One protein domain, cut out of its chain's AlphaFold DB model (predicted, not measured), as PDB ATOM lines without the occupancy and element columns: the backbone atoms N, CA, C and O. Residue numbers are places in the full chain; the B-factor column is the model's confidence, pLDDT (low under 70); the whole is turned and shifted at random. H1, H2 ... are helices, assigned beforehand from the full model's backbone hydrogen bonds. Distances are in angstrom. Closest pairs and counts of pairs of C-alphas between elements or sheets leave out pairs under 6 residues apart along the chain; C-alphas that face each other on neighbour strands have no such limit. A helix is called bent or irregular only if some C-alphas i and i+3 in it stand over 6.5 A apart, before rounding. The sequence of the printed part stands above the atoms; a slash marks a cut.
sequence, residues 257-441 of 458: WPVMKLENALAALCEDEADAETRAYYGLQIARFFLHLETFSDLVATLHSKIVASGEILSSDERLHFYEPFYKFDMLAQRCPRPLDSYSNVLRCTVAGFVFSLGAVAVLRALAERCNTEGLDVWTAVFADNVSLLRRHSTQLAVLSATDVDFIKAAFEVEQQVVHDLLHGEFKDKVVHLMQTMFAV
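Overview. This is residues 257 to 441 of the 458 residues of an uncharacterized protein of Auricularia subglabra (strain TFB-10046 / SS5) (UniProt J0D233). The long helix H2 joins H1, H4a and H5 in a bundle of four; H4a is one arm of a bent helix whose other arm, H4b, runs on out of the bundle and packs on H8, while the hairpin of H7 and H8 packs on this bent helix and short H3 packs on H7. Residues 305 to 313, of which 305 to 309 belong to H2, stick out. The printed part has 185 residues with eight named helices, H1 to H8 in chain order, and no named strand: all helix, compact, radius of gyration of the C-alphas 17.3 A, spans 55 by 35 by 28 A.

Along the chain. Find C-alpha 276 at (118.110, 141.834, 155.066); H2 runs 49.6 A from there to residue 309. Before it is H1, residues 257 to 271. After it come H3, residues 327 to 335, and H4, residues 345 to 371, assigned as one helix by its hydrogen bonds but bent, with C-alphas 356 and 359 6.9 A apart. Its arms are H4a, residues 345 to 356, irregular with C-alphas 353 and 356 6.6 A apart, and H4b, residues 359 to 371. Then find H5, 378 to 392, H6, 394 to 397, H7, 402 to 422 and 30.3 A long, and H8, 425 to 439, ending at (123.054, 168.715, 167.690).

Arrangement. Residues 278 to 286 of H2 touch H1, a hairpin at 16 degrees, closest C-alphas Cys 270 and Arg 279, 4.9 A. H4a touches H7, closest C-alphas Phe 356 and Glu 415, 5.7 A. H4b touches H8, closest C-alphas Ala 362 and Val 431, 5.3 A, at a steep tilt of 59 degrees. H6 is close to H4a but not clearly touching. O i to N i+4 pairs are within hydrogen-bond range throughout H1, H2, H3, H4b, H5 and H7, in 7 of 8 in H4a and 10 of 11 in H8; H6 is too short.

Size, cuts and confidence. The C-alphas farthest apart, Ala 274 and Gly 311, are 56.1 A apart. The printed part has no cut; the link from H2 to H3 is long. pLDDT is under 70 at residues 257 to 272, 274 to 327 and 371 to 379.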
ATOM      1  N   TRP A 257     128.667 149.973 179.827       34.69
ATOM      2  CA  TRP A 257     127.198 150.040 179.816       34.69
ATOM      3  C   TRP A 257     126.563 150.959 178.750       34.69
ATOM      4  O   TRP A 257     125.589 150.521 178.142       34.69
ATOM      5  N   PRO A 258     127.057 152.179 178.440       42.25
ATOM      6  CA  PRO A 258     126.553 152.952 177.293       42.25
ATOM      7  C   PRO A 258     126.695 152.168 175.983       42.25
ATOM      8  O   PRO A 258     125.785 152.158 175.158       42.25
ATOM      9  N   VAL A 259     127.809 151.436 175.876       45.62
ATOM     10  CA  VAL A 259     128.123 150.485 174.808       45.62
ATOM     11  C   VAL A 259     127.102 149.354 174.780       45.62
ATOM     12  O   VAL A 259     126.447 149.179 173.764       45.62
ATOM     13  N   MET A 260     126.861 148.678 175.908       46.66
ATOM     14  CA  MET A 260     125.858 147.611 175.997       46.66
ATOM     15  C   MET A 260     124.428 148.102 175.743       46.66
ATOM     16  O   MET A 260     123.633 147.373 175.173       46.66
ATOM     17  N   LYS A 261     124.037 149.313 176.161       55.50
ATOM     18  CA  LYS A 261     122.676 149.833 175.917       55.50
ATOM     19  C   LYS A 261     122.475 150.233 174.455       55.50
ATOM     20  O   LYS A 261     121.384 149.998 173.940       55.50
ATOM     21  N   LEU A 262     123.497 150.782 173.796       60.94
ATOM     22  CA  LEU A 262     123.469 151.037 172.354       60.94
ATOM     23  C   LEU A 262     123.507 149.728 171.557       60.94
ATOM     24  O   LEU A 262     122.690 149.553 170.664       60.94
ATOM     25  N   GLU A 263     124.396 148.800 171.914       59.97
ATOM     26  CA  GLU A 263     124.496 147.467 171.315       59.97
ATOM     27  C   GLU A 263     123.179 146.706 171.458       59.97
ATOM     28  O   GLU A 263     122.651 146.240 170.461       59.97
ATOM     29  N   ASN A 264     122.581 146.664 172.653       61.47
ATOM     30  CA  ASN A 264     121.291 146.008 172.875       61.47
ATOM     31  C   ASN A 264     120.162 146.666 172.074       61.47
ATOM     32  O   ASN A 264     119.284 145.974 171.571       61.47
ATOM     33  N   ALA A 265     120.161 147.997 171.953       61.03
ATOM     34  CA  ALA A 265     119.151 148.700 171.169       61.03
ATOM     35  C   ALA A 265     119.343 148.481 169.656       61.03
ATOM     36  O   ALA A 265     118.359 148.303 168.944       61.03
ATOM     37  N   LEU A 266     120.587 148.436 169.165       60.31
ATOM     38  CA  LEU A 266     120.916 148.107 167.774       60.31
ATOM     39  C   LEU A 266     120.666 146.630 167.451       60.31
ATOM     40  O   LEU A 266     120.175 146.332 166.368       60.31
ATOM     41  N   ALA A 267     120.962 145.719 168.378       61.00
ATOM     42  CA  ALA A 267     120.680 144.294 168.257       61.00
ATOM     43  C   ALA A 267     119.171 144.051 168.197       61.00
ATOM     44  O   ALA A 267     118.712 143.388 167.277       61.00
ATOM     45  N   ALA A 268     118.394 144.696 169.073       63.62
ATOM     46  CA  ALA A 268     116.936 144.636 169.013       63.62
ATOM     47  C   ALA A 268     116.390 145.210 167.690       63.62
ATOM     48  O   ALA A 268     115.538 144.596 167.062       63.62
ATOM     49  N   LEU A 269     116.926 146.341 167.204       63.56
ATOM     50  CA  LEU A 269     116.568 146.863 165.874       63.56
ATOM     51  C   LEU A 269     116.957 145.910 164.735       63.56
ATOM     52  O   LEU A 269     116.288 145.899 163.711       63.56
ATOM     53  N   CYS A 270     118.034 145.141 164.884       64.25
ATOM     54  CA  CYS A 270     118.463 144.146 163.906       64.25
ATOM     55  C   CYS A 270     117.561 142.901 163.924       64.25
ATOM     56  O   CYS A 270     117.234 142.362 162.871       64.25
ATOM     57  N   GLU A 271     117.133 142.449 165.101       65.81
ATOM     58  CA  GLU A 271     116.225 141.308 165.256       65.81
ATOM     59  C   GLU A 271     114.813 141.618 164.740       65.81
ATOM     60  O   GLU A 271     114.217 140.788 164.052       65.81
ATOM     61  N   ASP A 272     114.315 142.829 165.009       66.81
ATOM     62  CA  ASP A 272     112.970 143.280 164.627       66.81
ATOM     63  C   ASP A 272     112.835 143.612 163.125       66.81
ATOM     64  O   ASP A 272     111.726 143.792 162.613       66.81
ATOM     65  N   GLU A 273     113.949 143.723 162.398       71.25
ATOM     66  CA  GLU A 273     113.969 144.203 161.019       71.25
ATOM     67  C   GLU A 273     113.822 143.063 160.001       71.25
ATOM     68  O   GLU A 273     114.626 142.132 159.925       71.25
ATOM     69  N   ALA A 274     112.789 143.149 159.162       58.53
ATOM     70  CA  ALA A 274     112.505 142.120 158.164       58.53
ATOM     71  C   ALA A 274     113.451 142.210 156.955       58.53
ATOM     72  O   ALA A 274     113.779 141.192 156.336       58.53
ATOM     73  N   ASP A 275     113.900 143.421 156.619       62.94
ATOM     74  CA  ASP A 275     114.760 143.659 155.468       62.94
ATOM     75  C   ASP A 275     116.222 143.258 155.741       62.94
ATOM     76  O   ASP A 275     116.880 143.728 156.671       62.94
ATOM     77  N   ALA A 276     116.760 142.370 154.902       51.19
ATOM     78  CA  ALA A 276     118.110 141.834 155.066       51.19
ATOM     79  C   ALA A 276     119.203 142.901 154.890       51.19
ATOM     80  O   ALA A 276     120.220 142.845 155.581       51.19
ATOM     81  N   GLU A 277     118.993 143.880 154.006       50.91
ATOM     82  CA  GLU A 277     119.937 144.981 153.795       50.91
ATOM     83  C   GLU A 277     119.990 145.900 155.024       50.91
ATOM     84  O   GLU A 277     121.066 146.283 155.488       50.91
ATOM     85  N   THR A 278     118.834 146.191 155.616       54.00
ATOM     86  CA  THR A 278     118.723 146.994 156.837       54.00
ATOM     87  C   THR A 278     119.329 146.287 158.051       54.00
ATOM     88  O   THR A 278     120.035 146.918 158.839       54.00
ATOM     89  N   ARG A 279     119.154 144.967 158.174       55.09
ATOM     90  CA  ARG A 279     119.843 144.172 159.203       55.09
ATOM     91  C   ARG A 279     121.356 144.185 159.044       55.09
ATOM     92  O   ARG A 279     122.074 144.415 160.016       55.09
ATOM     93  N   ALA A 280     121.850 143.995 157.820       48.34
ATOM     94  CA  ALA A 280     123.278 144.085 157.531       48.34
ATOM     95  C   ALA A 280     123.832 145.478 157.877       48.34
ATOM     96  O   ALA A 280     124.925 145.590 158.434       48.34
ATOM     97  N   TYR A 281     123.055 146.537 157.627       58.69
ATOM     98  CA  TYR A 281     123.403 147.894 158.036       58.69
ATOM     99  C   TYR A 281     123.532 148.031 159.561       58.69
ATOM    100  O   TYR A 281     124.538 148.565 160.024       58.69
ATOM    101  N   TYR A 282     122.582 147.526 160.357       57.19
ATOM    102  CA  TYR A 282     122.696 147.571 161.822       57.19
ATOM    103  C   TYR A 282     123.868 146.738 162.350       57.19
ATOM    104  O   TYR A 282     124.602 147.215 163.216       57.19
ATOM    105  N   GLY A 283     124.120 145.558 161.774       54.59
ATOM    106  CA  GLY A 283     125.313 144.763 162.082       54.59
ATOM    107  C   GLY A 283     126.617 145.527 161.811       54.59
ATOM    108  O   GLY A 283     127.520 145.540 162.649       54.59
ATOM    109  N   LEU A 284     126.691 146.248 160.688       56.03
ATOM    110  CA  LEU A 284     127.831 147.106 160.360       56.03
ATOM    111  C   LEU A 284     127.979 148.286 161.337       56.03
ATOM    112  O   LEU A 284     129.100 148.637 161.696       56.03
ATOM    113  N   GLN A 285     126.878 148.895 161.787       60.12
ATOM    114  CA  GLN A 285     126.917 149.987 162.770       60.12
ATOM    115  C   GLN A 285     127.435 149.519 164.135       60.12
ATOM    116  O   GLN A 285     128.233 150.222 164.751       60.12
ATOM    117  N   ILE A 286     127.067 148.310 164.570       59.25
ATOM    118  CA  ILE A 286     127.620 147.695 165.788       59.25
ATOM    119  C   ILE A 286     129.142 147.527 165.650       59.25
ATOM    120  O   ILE A 286     129.894 147.951 166.527       59.25
ATOM    121  N   ALA A 287     129.613 146.979 164.526       54.75
ATOM    122  CA  ALA A 287     131.045 146.804 164.276       54.75
ATOM    123  C   ALA A 287     131.811 148.141 164.256       54.75
ATOM    124  O   ALA A 287     132.883 148.254 164.854       54.75
ATOM    125  N   ARG A 288     131.251 149.175 163.614       59.19
ATOM    126  CA  ARG A 288     131.840 150.526 163.588       59.19
ATOM    127  C   ARG A 288     131.926 151.143 164.976       59.19
ATOM    128  O   ARG A 288     132.942 151.744 165.303       59.19
ATOM    129  N   PHE A 289     130.912 150.944 165.809       59.53
ATOM    130  CA  PHE A 289     130.923 151.449 167.174       59.53
ATOM    131  C   PHE A 289     132.040 150.812 168.022       59.53
ATOM    132  O   PHE A 289     132.738 151.515 168.753       59.53
ATOM    133  N   PHE A 290     132.288 149.505 167.872       58.41
ATOM    134  CA  PHE A 290     133.448 148.859 168.502       58.41
ATOM    135  C   PHE A 290     134.781 149.414 167.992       58.41
ATOM    136  O   PHE A 290     135.686 149.654 168.791       58.41
ATOM    137  N   LEU A 291     134.886 149.688 166.690       57.44
ATOM    138  CA  LEU A 291     136.074 150.318 166.116       57.44
ATOM    139  C   LEU A 291     136.300 151.728 166.682       57.44
ATOM    140  O   LEU A 291     137.438 152.112 166.959       57.44
ATOM    141  N   HIS A 292     135.234 152.506 166.893       64.44
ATOM    142  CA  HIS A 292     135.340 153.815 167.540       64.44
ATOM    143  C   HIS A 292     135.893 153.678 168.959       64.44
ATOM    144  O   HIS A 292     136.814 154.410 169.314       64.44
ATOM    145  N   LEU A 293     135.394 152.724 169.753       59.34
ATOM    146  CA  LEU A 293     135.881 152.471 171.116       59.34
ATOM    147  C   LEU A 293     137.368 152.108 171.155       59.34
ATOM    148  O   LEU A 293     138.099 152.636 171.996       59.34
ATOM    149  N   GLU A 294     137.817 151.237 170.251       56.38
ATOM    150  CA  GLU A 294     139.235 150.881 170.111       56.38
ATOM    151  C   GLU A 294     140.064 152.126 169.770       56.38
ATOM    152  O   GLU A 294     141.022 152.451 170.469       56.38
ATOM    153  N   THR A 295     139.604 152.916 168.797       59.50
ATOM    154  CA  THR A 295     140.287 154.144 168.369       59.50
ATOM    155  C   THR A 295     140.383 155.181 169.495       59.50
ATOM    156  O   THR A 295     141.425 155.812 169.674       59.50
ATOM    157  N   PHE A 296     139.321 155.365 170.287       60.69
ATOM    158  CA  PHE A 296     139.350 156.260 171.448       60.69
ATOM    159  C   PHE A 296     140.292 155.747 172.539       60.69
ATOM    160  O   PHE A 296     141.000 156.547 173.150       60.69
ATOM    161  N   SER A 297     140.330 154.434 172.767       57.09
ATOM    162  CA  SER A 297     141.220 153.818 173.756       57.09
ATOM    163  C   SER A 297     142.689 154.020 173.375       57.09
ATOM    164  O   SER A 297     143.485 154.469 174.204       57.09
ATOM    165  N   ASP A 298     143.028 153.806 172.104       57.56
ATOM    166  CA  ASP A 298     144.370 154.037 171.562       57.56
ATOM    167  C   ASP A 298     144.768 155.515 171.616       57.56
ATOM    168  O   ASP A 298     145.905 155.860 171.967       57.56
ATOM    169  N   LEU A 299     143.826 156.411 171.312       60.72
ATOM    170  CA  LEU A 299     144.052 157.849 171.385       60.72
ATOM    171  C   LEU A 299     144.326 158.294 172.825       60.72
ATOM    172  O   LEU A 299     145.289 159.024 173.064       60.72
ATOM    173  N   VAL A 300     143.525 157.832 173.789       59.38
ATOM    174  CA  VAL A 300     143.718 158.128 175.215       59.38
ATOM    175  C   VAL A 300     145.069 157.604 175.693       59.38
ATOM    176  O   VAL A 300     145.819 158.355 176.315       59.38
ATOM    177  N   ALA A 301     145.430 156.363 175.353       55.72
ATOM    178  CA  ALA A 301     146.724 155.788 175.710       55.72
ATOM    179  C   ALA A 301     147.894 156.598 175.123       55.72
ATOM    180  O   ALA A 301     148.879 156.884 175.812       55.72
ATOM    181  N   THR A 302     147.762 157.031 173.867       59.72
ATOM    182  CA  THR A 302     148.767 157.848 173.179       59.72
ATOM    183  C   THR A 302     148.919 159.225 173.823       59.72
ATOM    184  O   THR A 302     150.043 159.671 174.062       59.72
ATOM    185  N   LEU A 303     147.810 159.909 174.113       60.50
ATOM    186  CA  LEU A 303     147.820 161.227 174.750       60.50
ATOM    187  C   LEU A 303     148.372 161.148 176.174       60.50
ATOM    188  O   LEU A 303     149.246 161.934 176.528       60.50
ATOM    189  N   HIS A 304     147.944 160.154 176.951       58.44
ATOM    190  CA  HIS A 304     148.442 159.923 178.303       58.44
ATOM    191  C   HIS A 304     149.957 159.686 178.312       58.44
ATOM    192  O   HIS A 304     150.677 160.313 179.083       58.44
ATOM    193  N   SER A 305     150.467 158.840 177.412       58.44
ATOM    194  CA  SER A 305     151.909 158.602 177.265       58.44
ATOM    195  C   SER A 305     152.682 159.894 176.962       58.44
ATOM    196  O   SER A 305     153.734 160.142 177.551       58.44
ATOM    197  N   LYS A 306     152.136 160.764 176.102       59.75
ATOM    198  CA  LYS A 306     152.744 162.064 175.776       59.75
ATOM    199  C   LYS A 306     152.736 163.049 176.951       59.75
ATOM    200  O   LYS A 306     153.733 163.739 177.130       59.75
ATOM    201  N   ILE A 307     151.661 163.096 177.740       57.50
ATOM    202  CA  ILE A 307     151.559 163.939 178.948       57.50
ATOM    203  C   ILE A 307     152.557 163.466 180.012       57.50
ATOM    204  O   ILE A 307     153.298 164.257 180.583       57.50
ATOM    205  N   VAL A 308     152.660 162.154 180.234       57.97
ATOM    206  CA  VAL A 308     153.665 161.606 181.158       57.97
ATOM    207  C   VAL A 308     155.084 161.936 180.675       57.97
ATOM    208  O   VAL A 308     155.943 162.303 181.474       57.97
ATOM    209  N   ALA A 309     155.333 161.856 179.365       57.72
ATOM    210  CA  ALA A 309     156.629 162.187 178.777       57.72
ATOM    211  C   ALA A 309     156.982 163.687 178.833       57.72
ATOM    212  O   ALA A 309     158.169 164.010 178.809       57.72
ATOM    213  N   SER A 310     156.007 164.602 178.929       57.19
ATOM    214  CA  SER A 310     156.269 166.041 179.104       57.19
ATOM    215  C   SER A 310     156.667 166.415 180.538       57.19
ATOM    216  O   SER A 310     157.018 167.566 180.792       57.19
ATOM    217  N   GLY A 311     156.665 165.451 181.466       47.03
ATOM    218  CA  GLY A 311     156.995 165.673 182.873       47.03
ATOM    219  C   GLY A 311     155.839 166.248 183.691       47.03
ATOM    220  O   GLY A 311     156.031 166.569 184.864       47.03
ATOM    221  N   GLU A 312     154.643 166.357 183.107       53.47
ATOM    222  CA  GLU A 312     153.434 166.715 183.841       53.47
ATOM    223  C   GLU A 312     152.981 165.526 184.697       53.47
ATOM    224  O   GLU A 312     152.667 164.436 184.210       53.47
ATOM    225  N   ILE A 313     152.972 165.724 186.016       51.34
ATOM    226  CA  ILE A 313     152.472 164.732 186.963       51.34
ATOM    227  C   ILE A 313     150.956 164.888 187.013       51.34
ATOM    228  O   ILE A 313     150.452 165.748 187.728       51.34
ATOM    229  N   LEU A 314     150.236 164.027 186.290       50.34
ATOM    230  CA  LEU A 314     148.805 163.832 186.528       50.34
ATOM    231  C   LEU A 314     148.629 163.428 187.994       50.34
ATOM    232  O   LEU A 314     149.147 162.375 188.411       50.34
ATOM    233  N   SER A 315     147.955 164.278 188.769       44.62
ATOM    234  CA  SER A 315     147.672 164.028 190.179       44.62
ATOM    235  C   SER A 315     146.884 162.722 190.325       44.62
ATOM    236  O   SER A 315     146.170 162.291 189.418       44.62
ATOM    237  N   SER A 316     147.035 162.026 191.451       39.38
ATOM    238  CA  SER A 316     146.337 160.755 191.695       39.38
ATOM    239  C   SER A 316     144.809 160.877 191.623       39.38
ATOM    240  O   SER A 316     144.158 159.889 191.294       39.38
ATOM    241  N   ASP A 317     144.269 162.077 191.855       38.50
ATOM    242  CA  ASP A 317     142.841 162.393 191.721       38.50
ATOM    243  C   ASP A 317     142.426 162.595 190.246       38.50
ATOM    244  O   ASP A 317     141.364 162.133 189.829       38.50
ATOM    245  N   GLU A 318     143.298 163.156 189.397       41.47
ATOM    246  CA  GLU A 318     143.078 163.265 187.939       41.47
ATOM    247  C   GLU A 318     143.187 161.915 187.211       41.47
ATOM    248  O   GLU A 318     142.586 161.726 186.155       41.47
ATOM    249  N   ARG A 319     143.915 160.941 187.777       38.88
ATOM    250  CA  ARG A 319     144.019 159.576 187.219       38.88
ATOM    251  C   ARG A 319     142.744 158.745 187.389       38.88
ATOM    252  O   ARG A 319     142.635 157.695 186.756       38.88
ATOM    253  N   LEU A 320     141.820 159.157 188.264       34.88
ATOM    254  CA  LEU A 320     140.749 158.292 188.775       34.88
ATOM    255  C   LEU A 320     139.339 158.885 188.742       34.88
ATOM    256  O   LEU A 320     138.389 158.124 188.925       34.88
ATOM    257  N   HIS A 321     139.147 160.153 188.373       38.06
ATOM    258  CA  HIS A 321     137.832 160.629 187.925       38.06
ATOM    259  C   HIS A 321     137.537 160.205 186.476       38.06
ATOM    260  O   HIS A 321     137.074 160.984 185.645       38.06
ATOM    261  N   PHE A 322     137.762 158.925 186.167       44.41
ATOM    262  CA  PHE A 322     137.042 158.285 185.075       44.41
ATOM    263  C   PHE A 322     135.579 158.243 185.507       44.41
ATOM    264  O   PHE A 322     135.199 157.419 186.338       44.41
ATOM    265  N   TYR A 323     134.808 159.211 185.005       46.88
ATOM    266  CA  TYR A 323     133.384 159.394 185.270       46.88
ATOM    267  C   TYR A 323     132.669 158.052 185.374       46.88
ATOM    268  O   TYR A 323     132.833 157.184 184.509       46.88
ATOM    269  N   GLU A 324     131.875 157.889 186.435       47.31
ATOM    270  CA  GLU A 324     131.120 156.662 186.620       47.31
ATOM    271  C   GLU A 324     130.290 156.373 185.355       47.31
ATOM    272  O   GLU A 324     129.581 157.262 184.872       47.31
ATOM    273  N   PRO A 325     130.342 155.135 184.826       46.66
ATOM    274  CA  PRO A 325     129.659 154.707 183.599       46.66
ATOM    275  C   PRO A 325     128.200 155.132 183.458       46.66
ATOM    276  O   PRO A 325     127.654 155.176 182.356       46.66
ATOM    277  N   PHE A 326     127.563 155.335 184.605       55.69
ATOM    278  CA  PHE A 326     126.130 155.464 184.784       55.69
ATOM    279  C   PHE A 326     125.689 156.904 184.934       55.69
ATOM    280  O   PHE A 326     124.521 157.190 184.711       55.69
ATOM    281  N   TYR A 327     126.620 157.817 185.212       68.38
ATOM    282  CA  TYR A 327     126.294 159.171 185.635       68.38
ATOM    283  C   TYR A 327     125.347 159.877 184.653       68.38
ATOM    284  O   TYR A 327     124.323 160.414 185.062       68.38
ATOM    285  N   LYS A 328     125.593 159.771 183.339       71.25
ATOM    286  CA  LYS A 328     124.716 160.365 182.311       71.25
ATOM    287  C   LYS A 328     123.323 159.719 182.255       71.25
ATOM    288  O   LYS A 328     122.327 160.420 182.098       71.25
ATOM    289  N   PHE A 329     123.230 158.394 182.384       72.38
ATOM    290  CA  PHE A 329     121.945 157.688 182.346       72.38
ATOM    291  C   PHE A 329     121.138 157.888 183.628       72.38
ATOM    292  O   PHE A 329     119.924 158.047 183.544       72.38
ATOM    293  N   ASP A 330     121.795 157.947 184.782       77.00
ATOM    294  CA  ASP A 330     121.155 158.227 186.065       77.00
ATOM    295  C   ASP A 330     120.644 159.670 186.111       77.00
ATOM    296  O   ASP A 330     119.492 159.908 186.476       77.00
ATOM    297  N   MET A 331     121.447 160.633 185.645       76.75
ATOM    298  CA  MET A 331     121.003 162.019 185.479       76.75
ATOM    299  C   MET A 331     119.820 162.130 184.517       76.75
ATOM    300  O   MET A 331     118.877 162.873 184.786       76.75
ATOM    301  N   LEU A 332     119.846 161.395 183.402       81.06
ATOM    302  CA  LEU A 332     118.739 161.388 182.450       81.06
ATOM    303  C   LEU A 332     117.480 160.764 183.065       81.06
ATOM    304  O   LEU A 332     116.399 161.335 182.954       81.06
ATOM    305  N   ALA A 333     117.614 159.640 183.770       81.44
ATOM    306  CA  ALA A 333     116.507 158.981 184.458       81.44
ATOM    307  C   ALA A 333     115.857 159.884 185.518       81.44
ATOM    308  O   ALA A 333     114.642 159.845 185.680       81.44
ATOM    309  N   GLN A 334     116.635 160.729 186.201       83.50
ATOM    310  CA  GLN A 334     116.116 161.709 187.163       83.50
ATOM    311  C   GLN A 334     115.347 162.864 186.502       83.50
ATOM    312  O   GLN A 334     114.472 163.456 187.130       83.50
ATOM    313  N   ARG A 335     115.670 163.199 185.248       82.69
ATOM    314  CA  ARG A 335     115.038 164.298 184.495       82.69
ATOM    315  C   ARG A 335     113.825 163.852 183.682       82.69
ATOM    316  O   ARG A 335     113.033 164.694 183.265       82.69
ATOM    317  N   CYS A 336     113.664 162.550 183.450       80.00
ATOM    318  CA  CYS A 336     112.590 162.014 182.624       80.00
ATOM    319  C   CYS A 336     111.450 161.420 183.467       80.00
ATOM    320  O   CYS A 336     111.691 160.621 184.368       80.00
ATOM    321  N   PRO A 337     110.181 161.729 183.144       70.50
ATOM    322  CA  PRO A 337     109.029 161.219 183.889       70.50
ATOM    323  C   PRO A 337     108.706 159.746 183.587       70.50
ATOM    324  O   PRO A 337     107.872 159.150 184.266       70.50
ATOM    325  N   ARG A 338     109.315 159.157 182.548       77.75
ATOM    326  CA  ARG A 338     109.083 157.771 182.119       77.75
ATOM    327  C   ARG A 338     110.355 156.931 182.272       77.75
ATOM    328  O   ARG A 338     111.445 157.454 182.045       77.75
ATOM    329  N   PRO A 339     110.234 155.624 182.578       78.75
ATOM    330  CA  PRO A 339     111.377 154.716 182.590       78.75
ATOM    331  C   PRO A 339     112.109 154.714 181.244       78.75
ATOM    332  O   PRO A 339     111.468 154.640 180.194       78.75
ATOM    333  N   LEU A 340     113.444 154.726 181.262       70.56
ATOM    334  CA  LEU A 340     114.263 154.779 180.042       70.56
ATOM    335  C   LEU A 340     113.966 153.631 179.063       70.56
ATOM    336  O   LEU A 340     113.985 153.828 177.853       70.56
ATOM    337  N   ASP A 341     113.642 152.444 179.579       74.69
ATOM    338  CA  ASP A 341     113.338 151.269 178.757       74.69
ATOM    339  C   ASP A 341     111.945 151.314 178.096       74.69
ATOM    340  O   ASP A 341     111.636 150.449 177.281       74.69
ATOM    341  N   SER A 342     111.119 152.324 178.406       76.69
ATOM    342  CA  SER A 342     109.827 152.558 177.738       76.69
ATOM    343  C   SER A 342     109.937 153.359 176.436       76.69
ATOM    344  O   SER A 342     108.982 153.396 175.660       76.69
ATOM    345  N   TYR A 343     111.086 153.995 176.183       76.50
ATOM    346  CA  TYR A 343     111.350 154.693 174.927       76.50
ATOM    347  C   TYR A 343     111.747 153.705 173.825       76.50
ATOM    348  O   TYR A 343     112.368 152.670 174.081       76.50
ATOM    349  N   SER A 344     111.414 154.039 172.576       85.12
ATOM    350  CA  SER A 344     111.721 153.191 171.419       85.12
ATOM    351  C   SER A 344     113.226 152.929 171.277       85.12
ATOM    352  O   SER A 344     114.061 153.748 171.671       85.12
ATOM    353  N   ASN A 345     113.596 151.796 170.670       80.19
ATOM    354  CA  ASN A 345     115.002 151.477 170.389       80.19
ATOM    355  C   ASN A 345     115.688 152.570 169.561       80.19
ATOM    356  O   ASN A 345     116.836 152.904 169.823       80.19
ATOM    357  N   VAL A 346     114.959 153.196 168.635       83.69
ATOM    358  CA  VAL A 346     115.435 154.325 167.822       83.69
ATOM    359  C   VAL A 346     115.836 155.517 168.693       83.69
ATOM    360  O   VAL A 346     116.921 156.071 168.521       83.69
ATOM    361  N   LEU A 347     115.003 155.887 169.671       82.44
ATOM    362  CA  LEU A 347     115.294 156.989 170.592       82.44
ATOM    363  C   LEU A 347     116.466 156.662 171.514       82.44
ATOM    364  O   LEU A 347     117.340 157.502 171.724       82.44
ATOM    365  N   ARG A 348     116.521 155.425 172.020       79.44
ATOM    366  CA  ARG A 348     117.632 154.951 172.854       79.44
ATOM    367  C   ARG A 348     118.955 154.941 172.079       79.44
ATOM    368  O   ARG A 348     119.946 155.445 172.601       79.44
ATOM    369  N   CYS A 349     118.957 154.472 170.828       79.00
ATOM    370  CA  CYS A 349     120.112 154.539 169.925       79.00
ATOM    371  C   CYS A 349     120.524 155.981 169.625       79.00
ATOM    372  O   CYS A 349     121.706 156.304 169.682       79.00
ATOM    373  N   THR A 350     119.560 156.861 169.354       83.44
ATOM    374  CA  THR A 350     119.818 158.284 169.091       83.44
ATOM    375  C   THR A 350     120.493 158.953 170.289       83.44
ATOM    376  O   THR A 350     121.503 159.636 170.136       83.44
ATOM    377  N   VAL A 351     119.983 158.726 171.499       83.25
ATOM    378  CA  VAL A 351     120.561 159.314 172.711       83.25
ATOM    379  C   VAL A 351     121.939 158.729 173.023       83.25
ATOM    380  O   VAL A 351     122.888 159.487 173.211       83.25
ATOM    381  N   ALA A 352     122.073 157.401 173.046       75.50
ATOM    382  CA  ALA A 352     123.318 156.746 173.436       75.50
ATOM    383  C   ALA A 352     124.428 156.888 172.381       75.50
ATOM    384  O   ALA A 352     125.575 157.152 172.730       75.50
ATOM    385  N   GLY A 353     124.086 156.719 171.101       71.50
ATOM    386  CA  GLY A 353     125.043 156.716 169.996       71.50
ATOM    387  C   GLY A 353     125.377 158.107 169.472       71.50
ATOM    388  O   GLY A 353     126.527 158.364 169.140       71.50
ATOM    389  N   PHE A 354     124.410 159.027 169.431       83.62
ATOM    390  CA  PHE A 354     124.641 160.382 168.931       83.62
ATOM    391  C   PHE A 354     124.765 161.395 170.071       83.62
ATOM    392  O   PHE A 354     125.856 161.925 170.271       83.62
ATOM    393  N   VAL A 355     123.703 161.638 170.847       84.12
ATOM    394  CA  VAL A 355     123.651 162.763 171.807       84.12
ATOM    395  C   VAL A 355     124.761 162.685 172.857       84.12
ATOM    396  O   VAL A 355     125.515 163.642 173.006       84.12
ATOM    397  N   PHE A 356     124.926 161.544 173.529       82.38
ATOM    398  CA  PHE A 356     125.948 161.365 174.569       82.38
ATOM    399  C   PHE A 356     127.390 161.271 174.052       82.38
ATOM    400  O   PHE A 356     128.331 161.282 174.848       82.38
ATOM    401  N   SER A 357     127.578 161.187 172.732       79.00
ATOM    402  CA  SER A 357     128.902 161.235 172.100       79.00
ATOM    403  C   SER A 357     129.326 162.661 171.722       79.00
ATOM    404  O   SER A 357     130.513 162.909 171.502       79.00
ATOM    405  N   LEU A 358     128.382 163.613 171.665       80.44
ATOM    406  CA  LEU A 358     128.627 164.957 171.137       80.44
ATOM    407  C   LEU A 358     129.699 165.718 171.909       80.44
ATOM    408  O   LEU A 358     130.493 166.412 171.277       80.44
ATOM    409  N   GLY A 359     129.757 165.586 173.238       78.69
ATOM    410  CA  GLY A 359     130.784 166.246 174.040       78.69
ATOM    411  C   GLY A 359     132.188 165.806 173.631       78.69
ATOM    412  O   GLY A 359     133.038 166.636 173.315       78.69
ATOM    413  N   ALA A 360     132.409 164.493 173.537       77.06
ATOM    414  CA  ALA A 360     133.696 163.928 173.137       77.06
ATOM    415  C   ALA A 360     134.072 164.292 171.689       77.06
ATOM    416  O   ALA A 360     135.199 164.715 171.424       77.06
ATOM    417  N   VAL A 361     133.124 164.192 170.752       80.38
ATOM    418  CA  VAL A 361     133.343 164.553 169.339       80.38
ATOM    419  C   VAL A 361     133.662 166.047 169.192       80.38
ATOM    420  O   VAL A 361     134.565 166.418 168.440       80.38
ATOM    421  N   ALA A 362     132.973 166.915 169.936       80.31
ATOM    422  CA  ALA A 362     133.221 168.353 169.929       80.31
ATOM    423  C   ALA A 362     134.589 168.717 170.526       80.31
ATOM    424  O   ALA A 362     135.264 169.593 169.983       80.31
ATOM    425  N   VAL A 363     135.030 168.027 171.585       79.62
ATOM    426  CA  VAL A 363     136.386 168.173 172.141       79.62
ATOM    427  C   VAL A 363     137.436 167.814 171.097       79.62
ATOM    428  O   VAL A 363     138.334 168.614 170.844       79.62
ATOM    429  N   LEU A 364     137.310 166.651 170.449       77.88
ATOM    430  CA  LEU A 364     138.269 166.233 169.427       77.88
ATOM    431  C   LEU A 364     138.330 167.214 168.260       77.88
ATOM    432  O   LEU A 364     139.423 167.575 167.830       77.88
ATOM    433  N   ARG A 365     137.179 167.702 167.791       81.88
ATOM    434  CA  ARG A 365     137.135 168.729 166.749       81.88
ATOM    435  C   ARG A 365     137.810 170.024 167.197       81.88
ATOM    436  O   ARG A 365     138.605 170.583 166.448       81.88
ATOM    437  N   ALA A 366     137.515 170.506 168.404       81.31
ATOM    438  CA  ALA A 366     138.121 171.726 168.932       81.31
ATOM    439  C   ALA A 366     139.646 171.595 169.069       81.31
ATOM    440  O   ALA A 366     140.373 172.546 168.783       81.31
ATOM    441  N   LEU A 367     140.137 170.422 169.481       75.94
ATOM    442  CA  LEU A 367     141.567 170.127 169.551       75.94
ATOM    443  C   LEU A 367     142.192 170.004 168.159       75.94
ATOM    444  O   LEU A 367     143.264 170.559 167.946       75.94
ATOM    445  N   ALA A 368     141.526 169.360 167.198       77.25
ATOM    446  CA  ALA A 368     141.993 169.285 165.814       77.25
ATOM    447  C   ALA A 368     142.149 170.690 165.199       77.25
ATOM    448  O   ALA A 368     143.199 170.997 164.636       77.25
ATOM    449  N   GLU A 369     141.159 171.572 165.398       80.94
ATOM    450  CA  GLU A 369     141.196 172.975 164.950       80.94
ATOM    451  C   GLU A 369     142.340 173.772 165.610       80.94
ATOM    452  O   GLU A 369     142.948 174.623 164.965       80.94
ATOM    453  N   ARG A 370     142.652 173.505 166.887       74.88
ATOM    454  CA  ARG A 370     143.712 174.212 167.631       74.88
ATOM    455  C   ARG A 370     145.117 173.683 167.355       74.88
ATOM    456  O   ARG A 370     146.059 174.468 167.303       74.88
ATOM    457  N   CYS A 371     145.274 172.370 167.226       69.50
ATOM    458  CA  CYS A 371     146.574 171.713 167.110       69.50
ATOM    459  C   CYS A 371     147.003 171.488 165.654       69.50
ATOM    460  O   CYS A 371     148.171 171.186 165.420       69.50
ATOM    461  N   ASN A 372     146.089 171.638 164.686       64.62
ATOM    462  CA  ASN A 372     146.323 171.370 163.264       64.62
ATOM    463  C   ASN A 372     146.925 169.969 163.023       64.62
ATOM    464  O   ASN A 372     147.863 169.792 162.245       64.62
ATOM    465  N   THR A 373     146.428 168.975 163.763       59.19
ATOM    466  CA  THR A 373     146.925 167.594 163.737       59.19
ATOM    467  C   THR A 373     145.932 166.665 163.055       59.19
ATOM    468  O   THR A 373     144.864 166.407 163.612       59.19
ATOM    469  N   GLU A 374     146.343 166.057 161.941       55.34
ATOM    470  CA  GLU A 374     145.564 165.040 161.207       55.34
ATOM    471  C   GLU A 374     145.183 163.830 162.089       55.34
ATOM    472  O   GLU A 374     144.152 163.194 161.896       55.34
ATOM    473  N   GLY A 375     145.972 163.523 163.129       51.47
ATOM    474  CA  GLY A 375     145.696 162.417 164.059       51.47
ATOM    475  C   GLY A 375     144.453 162.597 164.941       51.47
ATOM    476  O   GLY A 375     144.006 161.632 165.555       51.47
ATOM    477  N   LEU A 376     143.885 163.807 165.010       56.88
ATOM    478  CA  LEU A 376     142.640 164.077 165.735       56.88
ATOM    479  C   LEU A 376     141.407 164.074 164.821       56.88
ATOM    480  O   LEU A 376     140.295 164.166 165.335       56.88
ATOM    481  N   ASP A 377     141.564 163.871 163.505       66.44
ATOM    482  CA  ASP A 377     140.458 163.843 162.530       66.44
ATOM    483  C   ASP A 377     139.529 162.629 162.664       66.44
ATOM    484  O   ASP A 377     138.502 162.553 161.984       66.44
ATOM    485  N   VAL A 378     139.827 161.715 163.594       67.25
ATOM    486  CA  VAL A 378     138.954 160.603 164.008       67.25
ATOM    487  C   VAL A 378     137.535 161.089 164.321       67.25
ATOM    488  O   VAL A 378     136.567 160.388 164.017       67.25
ATOM    489  N   TRP A 379     137.383 162.311 164.850       68.69
ATOM    490  CA  TRP A 379     136.068 162.906 165.117       68.69
ATOM    491  C   TRP A 379     135.175 162.946 163.871       68.69
ATOM    492  O   TRP A 379     133.967 162.763 163.986       68.69
ATOM    493  N   THR A 380     135.757 163.141 162.682       74.06
ATOM    494  CA  THR A 380     135.022 163.231 161.415       74.06
ATOM    495  C   THR A 380     134.399 161.889 161.051       74.06
ATOM    496  O   THR A 380     133.236 161.843 160.654       74.06
ATOM    497  N   ALA A 381     135.149 160.795 161.218       70.44
ATOM    498  CA  ALA A 381     134.667 159.444 160.943       70.44
ATOM    499  C   ALA A 381     133.569 159.036 161.936       70.44
ATOM    500  O   ALA A 381     132.488 158.628 161.518       70.44
ATOM    501  N   VAL A 382     133.805 159.251 163.237       70.62
ATOM    502  CA  VAL A 382     132.832 158.935 164.296       70.62
ATOM    503  C   VAL A 382     131.543 159.740 164.117       70.62
ATOM    504  O   VAL A 382     130.443 159.189 164.146       70.62
ATOM    505  N   PHE A 383     131.656 161.044 163.848       76.12
ATOM    506  CA  PHE A 383     130.490 161.892 163.610       76.12
ATOM    507  C   PHE A 383     129.728 161.489 162.342       76.12
ATOM    508  O   PHE A 383     128.499 161.457 162.354       76.12
ATOM    509  N   ALA A 384     130.429 161.156 161.253       75.00
ATOM    510  CA  ALA A 384     129.800 160.726 160.005       75.00
ATOM    511  C   ALA A 384     129.027 159.410 160.165       75.00
ATOM    512  O   ALA A 384     127.920 159.289 159.635       75.00
ATOM    513  N   ASP A 385     129.574 158.456 160.918       72.50
ATOM    514  CA  ASP A 385     128.906 157.194 161.233       72.50
ATOM    515  C   ASP A 385     127.647 157.428 162.079       72.50
ATOM    516  O   ASP A 385     126.563 156.967 161.710       72.50
ATOM    517  N   ASN A 386     127.740 158.252 163.127       74.94
ATOM    518  CA  ASN A 386     126.583 158.586 163.958       74.94
ATOM    519  C   ASN A 386     125.496 159.329 163.155       74.94
ATOM    520  O   ASN A 386     124.309 159.026 163.277       74.94
ATOM    521  N   VAL A 387     125.876 160.261 162.271       75.44
ATOM    522  CA  VAL A 387     124.935 160.956 161.372       75.44
ATOM    523  C   VAL A 387     124.329 160.005 160.336       75.44
ATOM    524  O   VAL A 387     123.163 160.167 159.970       75.44
ATOM    525  N   SER A 388     125.076 159.005 159.857       76.50
ATOM    526  CA  SER A 388     124.538 157.969 158.967       76.50
ATOM    527  C   SER A 388     123.382 157.228 159.638       76.50
ATOM    528  O   SER A 388     122.319 157.093 159.023       76.50
ATOM    529  N   LEU A 389     123.558 156.837 160.905       73.31
ATOM    530  CA  LEU A 389     122.520 156.170 161.688       73.31
ATOM    531  C   LEU A 389     121.287 157.071 161.868       73.31
ATOM    532  O   LEU A 389     120.167 156.636 161.607       73.31
ATOM    533  N   LEU A 390     121.482 158.358 162.187       77.56
ATOM    534  CA  LEU A 390     120.378 159.325 162.278       77.56
ATOM    535  C   LEU A 390     119.603 159.476 160.967       77.56
ATOM    536  O   LEU A 390     118.376 159.568 160.975       77.56
ATOM    537  N   ARG A 391     120.299 159.500 159.823       78.31
ATOM    538  CA  ARG A 391     119.644 159.572 158.508       78.31
ATOM    539  C   ARG A 391     118.782 158.343 158.254       78.31
ATOM    540  O   ARG A 391     117.690 158.492 157.706       78.31
ATOM    541  N   ARG A 392     119.229 157.159 158.687       80.25
ATOM    542  CA  ARG A 392     118.438 155.926 158.588       80.25
ATOM    543  C   ARG A 392     117.145 156.019 159.398       80.25
ATOM    544  O   ARG A 392     116.108 155.572 158.924       80.25
ATOM    545  N   HIS A 393     117.193 156.657 160.564       82.62
ATOM    546  CA  HIS A 393     116.042 156.850 161.457       82.62
ATOM    547  C   HIS A 393     115.243 158.133 161.188       82.62
ATOM    548  O   HIS A 393     114.293 158.434 161.908       82.62
ATOM    549  N   SER A 394     115.589 158.900 160.149       82.06
ATOM    550  CA  SER A 394     115.056 160.252 159.922       82.06
ATOM    551  C   SER A 394     113.530 160.325 159.833       82.06
ATOM    552  O   SER A 394     112.938 161.255 160.372       82.06
ATOM    553  N   THR A 395     112.875 159.341 159.213       80.69
ATOM    554  CA  THR A 395     111.409 159.293 159.102       80.69
ATOM    555  C   THR A 395     110.728 159.082 160.451       80.69
ATOM    556  O   THR A 395     109.700 159.698 160.714       80.69
ATOM    557  N   GLN A 396     111.315 158.259 161.323       83.38
ATOM    558  CA  GLN A 396     110.825 158.003 162.681       83.38
ATOM    559  C   GLN A 396     111.089 159.207 163.596       83.38
ATOM    560  O   GLN A 396     110.233 159.576 164.397       83.38
ATOM    561  N   LEU A 397     112.246 159.857 163.438       83.50
ATOM    562  CA  LEU A 397     112.621 161.060 164.188       83.50
ATOM    563  C   LEU A 397     111.792 162.299 163.790       83.50
ATOM    564  O   LEU A 397     111.532 163.167 164.622       83.50
ATOM    565  N   ALA A 398     111.318 162.369 162.543       83.12
ATOM    566  CA  ALA A 398     110.506 163.484 162.054       83.12
ATOM    567  C   ALA A 398     109.078 163.520 162.634       83.12
ATOM    568  O   ALA A 398     108.420 164.558 162.570       83.12
ATOM    569  N   VAL A 399     108.590 162.404 163.191       84.88
ATOM    570  CA  VAL A 399     107.216 162.254 163.713       84.88
ATOM    571  C   VAL A 399     107.170 162.020 165.226       84.88
ATOM    572  O   VAL A 399     106.191 161.491 165.750       84.88
ATOM    573  N   LEU A 400     108.233 162.402 165.939       85.88
ATOM    574  CA  LEU A 400     108.331 162.231 167.387       85.88
ATOM    575  C   LEU A 400     107.239 162.980 168.152       85.88
ATOM    576  O   LEU A 400     106.856 164.100 167.804       85.88
ATOM    577  N   SER A 401     106.780 162.373 169.249       87.62
ATOM    578  CA  SER A 401     105.883 163.044 170.186       87.62
ATOM    579  C   SER A 401     106.622 164.134 170.969       87.62
ATOM    580  O   SER A 401     107.845 164.091 171.110       87.62
ATOM    581  N   ALA A 402     105.885 165.079 171.561       85.81
ATOM    582  CA  ALA A 402     106.475 166.084 172.451       85.81
ATOM    583  C   ALA A 402     107.301 165.435 173.581       85.81
ATOM    584  O   ALA A 402     108.417 165.865 173.848       85.81
ATOM    585  N   THR A 403     106.816 164.325 174.153       86.50
ATOM    586  CA  THR A 403     107.532 163.592 175.211       86.50
ATOM    587  C   THR A 403     108.840 162.948 174.749       86.50
ATOM    588  O   THR A 403     109.756 162.790 175.555       86.50
ATOM    589  N   ASP A 404     108.944 162.577 173.473       88.44
ATOM    590  CA  ASP A 404     110.171 162.009 172.906       88.44
ATOM    591  C   ASP A 404     111.187 163.107 172.568       88.44
ATOM    592  O   ASP A 404     112.393 162.928 172.742       88.44
ATOM    593  N   VAL A 405     110.703 164.273 172.130       87.69
ATOM    594  CA  VAL A 405     111.548 165.455 171.921       87.69
ATOM    595  C   VAL A 405     112.112 165.954 173.252       87.69
ATOM    596  O   VAL A 405     113.306 166.244 173.331       87.69
ATOM    597  N   ASP A 406     111.295 166.000 174.305       87.62
ATOM    598  CA  ASP A 406     111.741 166.377 175.651       87.62
ATOM    599  C   ASP A 406     112.785 165.394 176.198       87.62
ATOM    600  O   ASP A 406     113.759 165.812 176.819       87.62
ATOM    601  N   PHE A 407     112.646 164.099 175.899       88.81
ATOM    602  CA  PHE A 407     113.645 163.083 176.238       88.81
ATOM    603  C   PHE A 407     115.006 163.347 175.573       88.81
ATOM    604  O   PHE A 407     116.038 163.342 176.246       88.81
ATOM    605  N   ILE A 408     115.021 163.635 174.267       89.19
ATOM    606  CA  ILE A 408     116.256 163.959 173.532       89.19
ATOM    607  C   ILE A 408     116.891 165.253 174.066       89.19
ATOM    608  O   ILE A 408     118.112 165.322 174.220       89.19
ATOM    609  N   LYS A 409     116.081 166.274 174.369       89.69
ATOM    610  CA  LYS A 409     116.565 167.541 174.940       89.69
ATOM    611  C   LYS A 409     117.164 167.347 176.326       89.69
ATOM    612  O   LYS A 409     118.273 167.813 176.560       89.69
ATOM    613  N   ALA A 410     116.491 166.600 177.199       88.69
ATOM    614  CA  ALA A 410     117.011 166.274 178.522       88.69
ATOM    615  C   ALA A 410     118.358 165.542 178.427       88.69
ATOM    616  O   ALA A 410     119.284 165.856 179.173       88.69
ATOM    617  N   ALA A 411     118.512 164.620 177.470       87.75
ATOM    618  CA  ALA A 411     119.788 163.955 177.220       87.75
ATOM    619  C   ALA A 411     120.881 164.931 176.756       87.75
ATOM    620  O   ALA A 411     122.024 164.834 177.200       87.75
ATOM    621  N   PHE A 412     120.541 165.898 175.902       90.31
ATOM    622  CA  PHE A 412     121.494 166.911 175.456       90.31
ATOM    623  C   PHE A 412     121.916 167.853 176.587       90.31
ATOM    624  O   PHE A 412     123.100 168.147 176.724       90.31
ATOM    625  N   GLU A 413     120.987 168.267 177.446       89.88
ATOM    626  CA  GLU A 413     121.297 169.067 178.635       89.88
ATOM    627  C   GLU A 413     122.183 168.308 179.629       89.88
ATOM    628  O   GLU A 413     123.050 168.906 180.266       89.88
ATOM    629  N   VAL A 414     121.982 166.993 179.779       85.69
ATOM    630  CA  VAL A 414     122.877 166.139 180.575       85.69
ATOM    631  C   VAL A 414     124.277 166.128 179.965       85.69
ATOM    632  O   VAL A 414     125.251 166.314 180.691       85.69
ATOM    633  N   GLU A 415     124.392 165.965 178.646       85.31
ATOM    634  CA  GLU A 415     125.690 165.989 177.967       85.31
ATOM    635  C   GLU A 415     126.395 167.341 178.127       85.31
ATOM    636  O   GLU A 415     127.587 167.390 178.425       85.31
ATOM    637  N   GLN A 416     125.658 168.443 177.976       83.94
ATOM    638  CA  GLN A 416     126.183 169.787 178.203       83.94
ATOM    639  C   GLN A 416     126.649 169.969 179.644       83.94
ATOM    640  O   GLN A 416     127.731 170.512 179.851       83.94
ATOM    641  N   GLN A 417     125.880 169.491 180.628       83.81
ATOM    642  CA  GLN A 417     126.279 169.558 182.032       83.81
ATOM    643  C   GLN A 417     127.602 168.823 182.265       83.81
ATOM    644  O   GLN A 417     128.507 169.393 182.859       83.81
ATOM    645  N   VAL A 418     127.756 167.605 181.733       78.31
ATOM    646  CA  VAL A 418     129.007 166.841 181.865       78.31
ATOM    647  C   VAL A 418     130.193 167.600 181.264       78.31
ATOM    648  O   VAL A 418     131.264 167.652 181.862       78.31
ATOM    649  N   VAL A 419     130.014 168.228 180.101       77.19
ATOM    650  CA  VAL A 419     131.064 169.045 179.476       77.19
ATOM    651  C   VAL A 419     131.368 170.305 180.290       77.19
ATOM    652  O   VAL A 419     132.532 170.688 180.403       77.19
ATOM    653  N   HIS A 420     130.350 170.940 180.874       79.88
ATOM    654  CA  HIS A 420     130.518 172.097 181.751       79.88
ATOM    655  C   HIS A 420     131.272 171.763 183.040       79.88
ATOM    656  O   HIS A 420     132.066 172.588 183.488       79.88
ATOM    657  N   ASP A 421     131.039 170.577 183.601       76.06
ATOM    658  CA  ASP A 421     131.719 170.095 184.805       76.06
ATOM    659  C   ASP A 421     133.191 169.750 184.516       76.06
ATOM    660  O   ASP A 421     134.061 169.995 185.350       76.06
ATOM    661  N   LEU A 422     133.478 169.207 183.325       72.31
ATOM    662  CA  LEU A 422     134.805 168.713 182.938       72.31
ATOM    663  C   LEU A 422     135.740 169.766 182.336       72.31
ATOM    664  O   LEU A 422     136.958 169.610 182.404       72.31
ATOM    665  N   LEU A 423     135.201 170.789 181.673       73.31
ATOM    666  CA  LEU A 423     135.996 171.766 180.929       73.31
ATOM    667  C   LEU A 423     135.873 173.164 181.526       73.31
ATOM    668  O   LEU A 423     134.841 173.562 182.064       73.31
ATOM    669  N   HIS A 424     136.921 173.969 181.353       78.38
ATOM    670  CA  HIS A 424     136.983 175.331 181.876       78.38
ATOM    671  C   HIS A 424     137.448 176.341 180.815       78.38
ATOM    672  O   HIS A 424     138.025 175.983 179.785       78.38
ATOM    673  N   GLY A 425     137.180 177.623 181.082       82.31
ATOM    674  CA  GLY A 425     137.614 178.753 180.253       82.31
ATOM    675  C   GLY A 425     137.075 178.747 178.817       82.31
ATOM    676  O   GLY A 425     136.087 178.091 178.504       82.31
ATOM    677  N   GLU A 426     137.769 179.455 177.923       81.75
ATOM    678  CA  GLU A 426     137.357 179.646 176.520       81.75
ATOM    679  C   GLU A 426     137.284 178.340 175.707       81.75
ATOM    680  O   GLU A 426     136.606 178.261 174.682       81.75
ATOM    681  N   PHE A 427     137.998 177.290 176.134       80.94
ATOM    682  CA  PHE A 427     137.926 175.983 175.479       80.94
ATOM    683  C   PHE A 427     136.555 175.330 175.673       80.94
ATOM    684  O   PHE A 427     135.983 174.823 174.710       80.94
ATOM    685  N   LYS A 428     135.997 175.412 176.887       85.94
ATOM    686  CA  LYS A 428     134.644 174.939 177.204       85.94
ATOM    687  C   LYS A 428     133.602 175.605 176.306       85.94
ATOM    688  O   LYS A 428     132.797 174.908 175.697       85.94
ATOM    689  N   ASP A 429     133.654 176.927 176.167       85.81
ATOM    690  CA  ASP A 429     132.661 177.683 175.392       85.81
ATOM    691  C   ASP A 429     132.695 177.295 173.906       85.81
ATOM    692  O   ASP A 429     131.654 177.097 173.274       85.81
ATOM    693  N   LYS A 430     133.899 177.077 173.360       87.94
ATOM    694  CA  LYS A 430     134.081 176.547 172.003       87.94
ATOM    695  C   LYS A 430     133.495 175.140 171.850       87.94
ATOM    696  O   LYS A 430     132.819 174.882 170.854       87.94
ATOM    697  N   VAL A 431     133.737 174.236 172.803       81.56
ATOM    698  CA  VAL A 431     133.204 172.863 172.769       81.56
ATOM    699  C   VAL A 431     131.678 172.873 172.839       81.56
ATOM    700  O   VAL A 431     131.033 172.247 172.002       81.56
ATOM    701  N   VAL A 432     131.086 173.644 173.753       84.38
ATOM    702  CA  VAL A 432     129.625 173.767 173.882       84.38
ATOM    703  C   VAL A 432     128.999 174.326 172.602       84.38
ATOM    704  O   VAL A 432     127.992 173.796 172.128       84.38
ATOM    705  N   HIS A 433     129.613 175.336 171.980       89.75
ATOM    706  CA  HIS A 433     129.148 175.868 170.696       89.75
ATOM    707  C   HIS A 433     129.196 174.818 169.570       89.75
ATOM    708  O   HIS A 433     128.255 174.689 168.777       89.75
ATOM    709  N   LEU A 434     130.270 174.023 169.505       87.69
ATOM    710  CA  LEU A 434     130.381 172.925 168.543       87.69
ATOM    711  C   LEU A 434     129.320 171.847 168.786       87.69
ATOM    712  O   LEU A 434     128.693 171.404 167.826       87.69
ATOM    713  N   MET A 435     129.065 171.475 170.043       88.69
ATOM    714  CA  MET A 435     128.003 170.529 170.395       88.69
ATOM    715  C   MET A 435     126.632 171.019 169.933       88.69
ATOM    716  O   MET A 435     125.890 170.247 169.339       88.69
ATOM    717  N   GLN A 436     126.303 172.295 170.158       89.44
ATOM    718  CA  GLN A 436     125.038 172.891 169.704       89.44
ATOM    719  C   GLN A 436     124.906 172.838 168.177       89.44
ATOM    720  O   GLN A 436     123.864 172.448 167.652       89.44
ATOM    721  N   THR A 437     125.984 173.167 167.461       89.19
ATOM    722  CA  THR A 437     126.024 173.110 165.993       89.19
ATOM    723  C   THR A 437     125.828 171.683 165.478       89.19
ATOM    724  O   THR A 437     125.096 171.459 164.519       89.19
ATOM    725  N   MET A 438     126.473 170.705 166.115       85.88
ATOM    726  CA  MET A 438     126.335 169.293 165.761       85.88
ATOM    727  C   MET A 438     124.942 168.756 166.098       85.88
ATOM    728  O   MET A 438     124.350 168.049 165.288       85.88
ATOM    729  N   PHE A 439     124.388 169.124 167.253       88.75
ATOM    730  CA  PHE A 439     123.054 168.715 167.690       88.75
ATOM    731  C   PHE A 439     121.956 169.198 166.734       88.75
ATOM    732  O   PHE A 439     120.996 168.471 166.489       88.75
ATOM    733  N   ALA A 440     122.134 170.371 166.116       86.81
ATOM    734  CA  ALA A 440     121.211 170.914 165.117       86.81
ATOM    735  C   ALA A 440     121.068 170.052 163.842       86.81
ATOM    736  O   ALA A 440     120.168 170.298 163.043       86.81
ATOM    737  N   VAL A 441     121.918 169.034 163.644       84.00
ATOM    738  CA  VAL A 441     121.782 168.051 162.552       84.00
ATOM    739  C   VAL A 441     120.618 167.076 162.794       84.00
ATOM    740  O   VAL A 441     120.153 166.442 161.845       84.00
TER     741      VAL A 441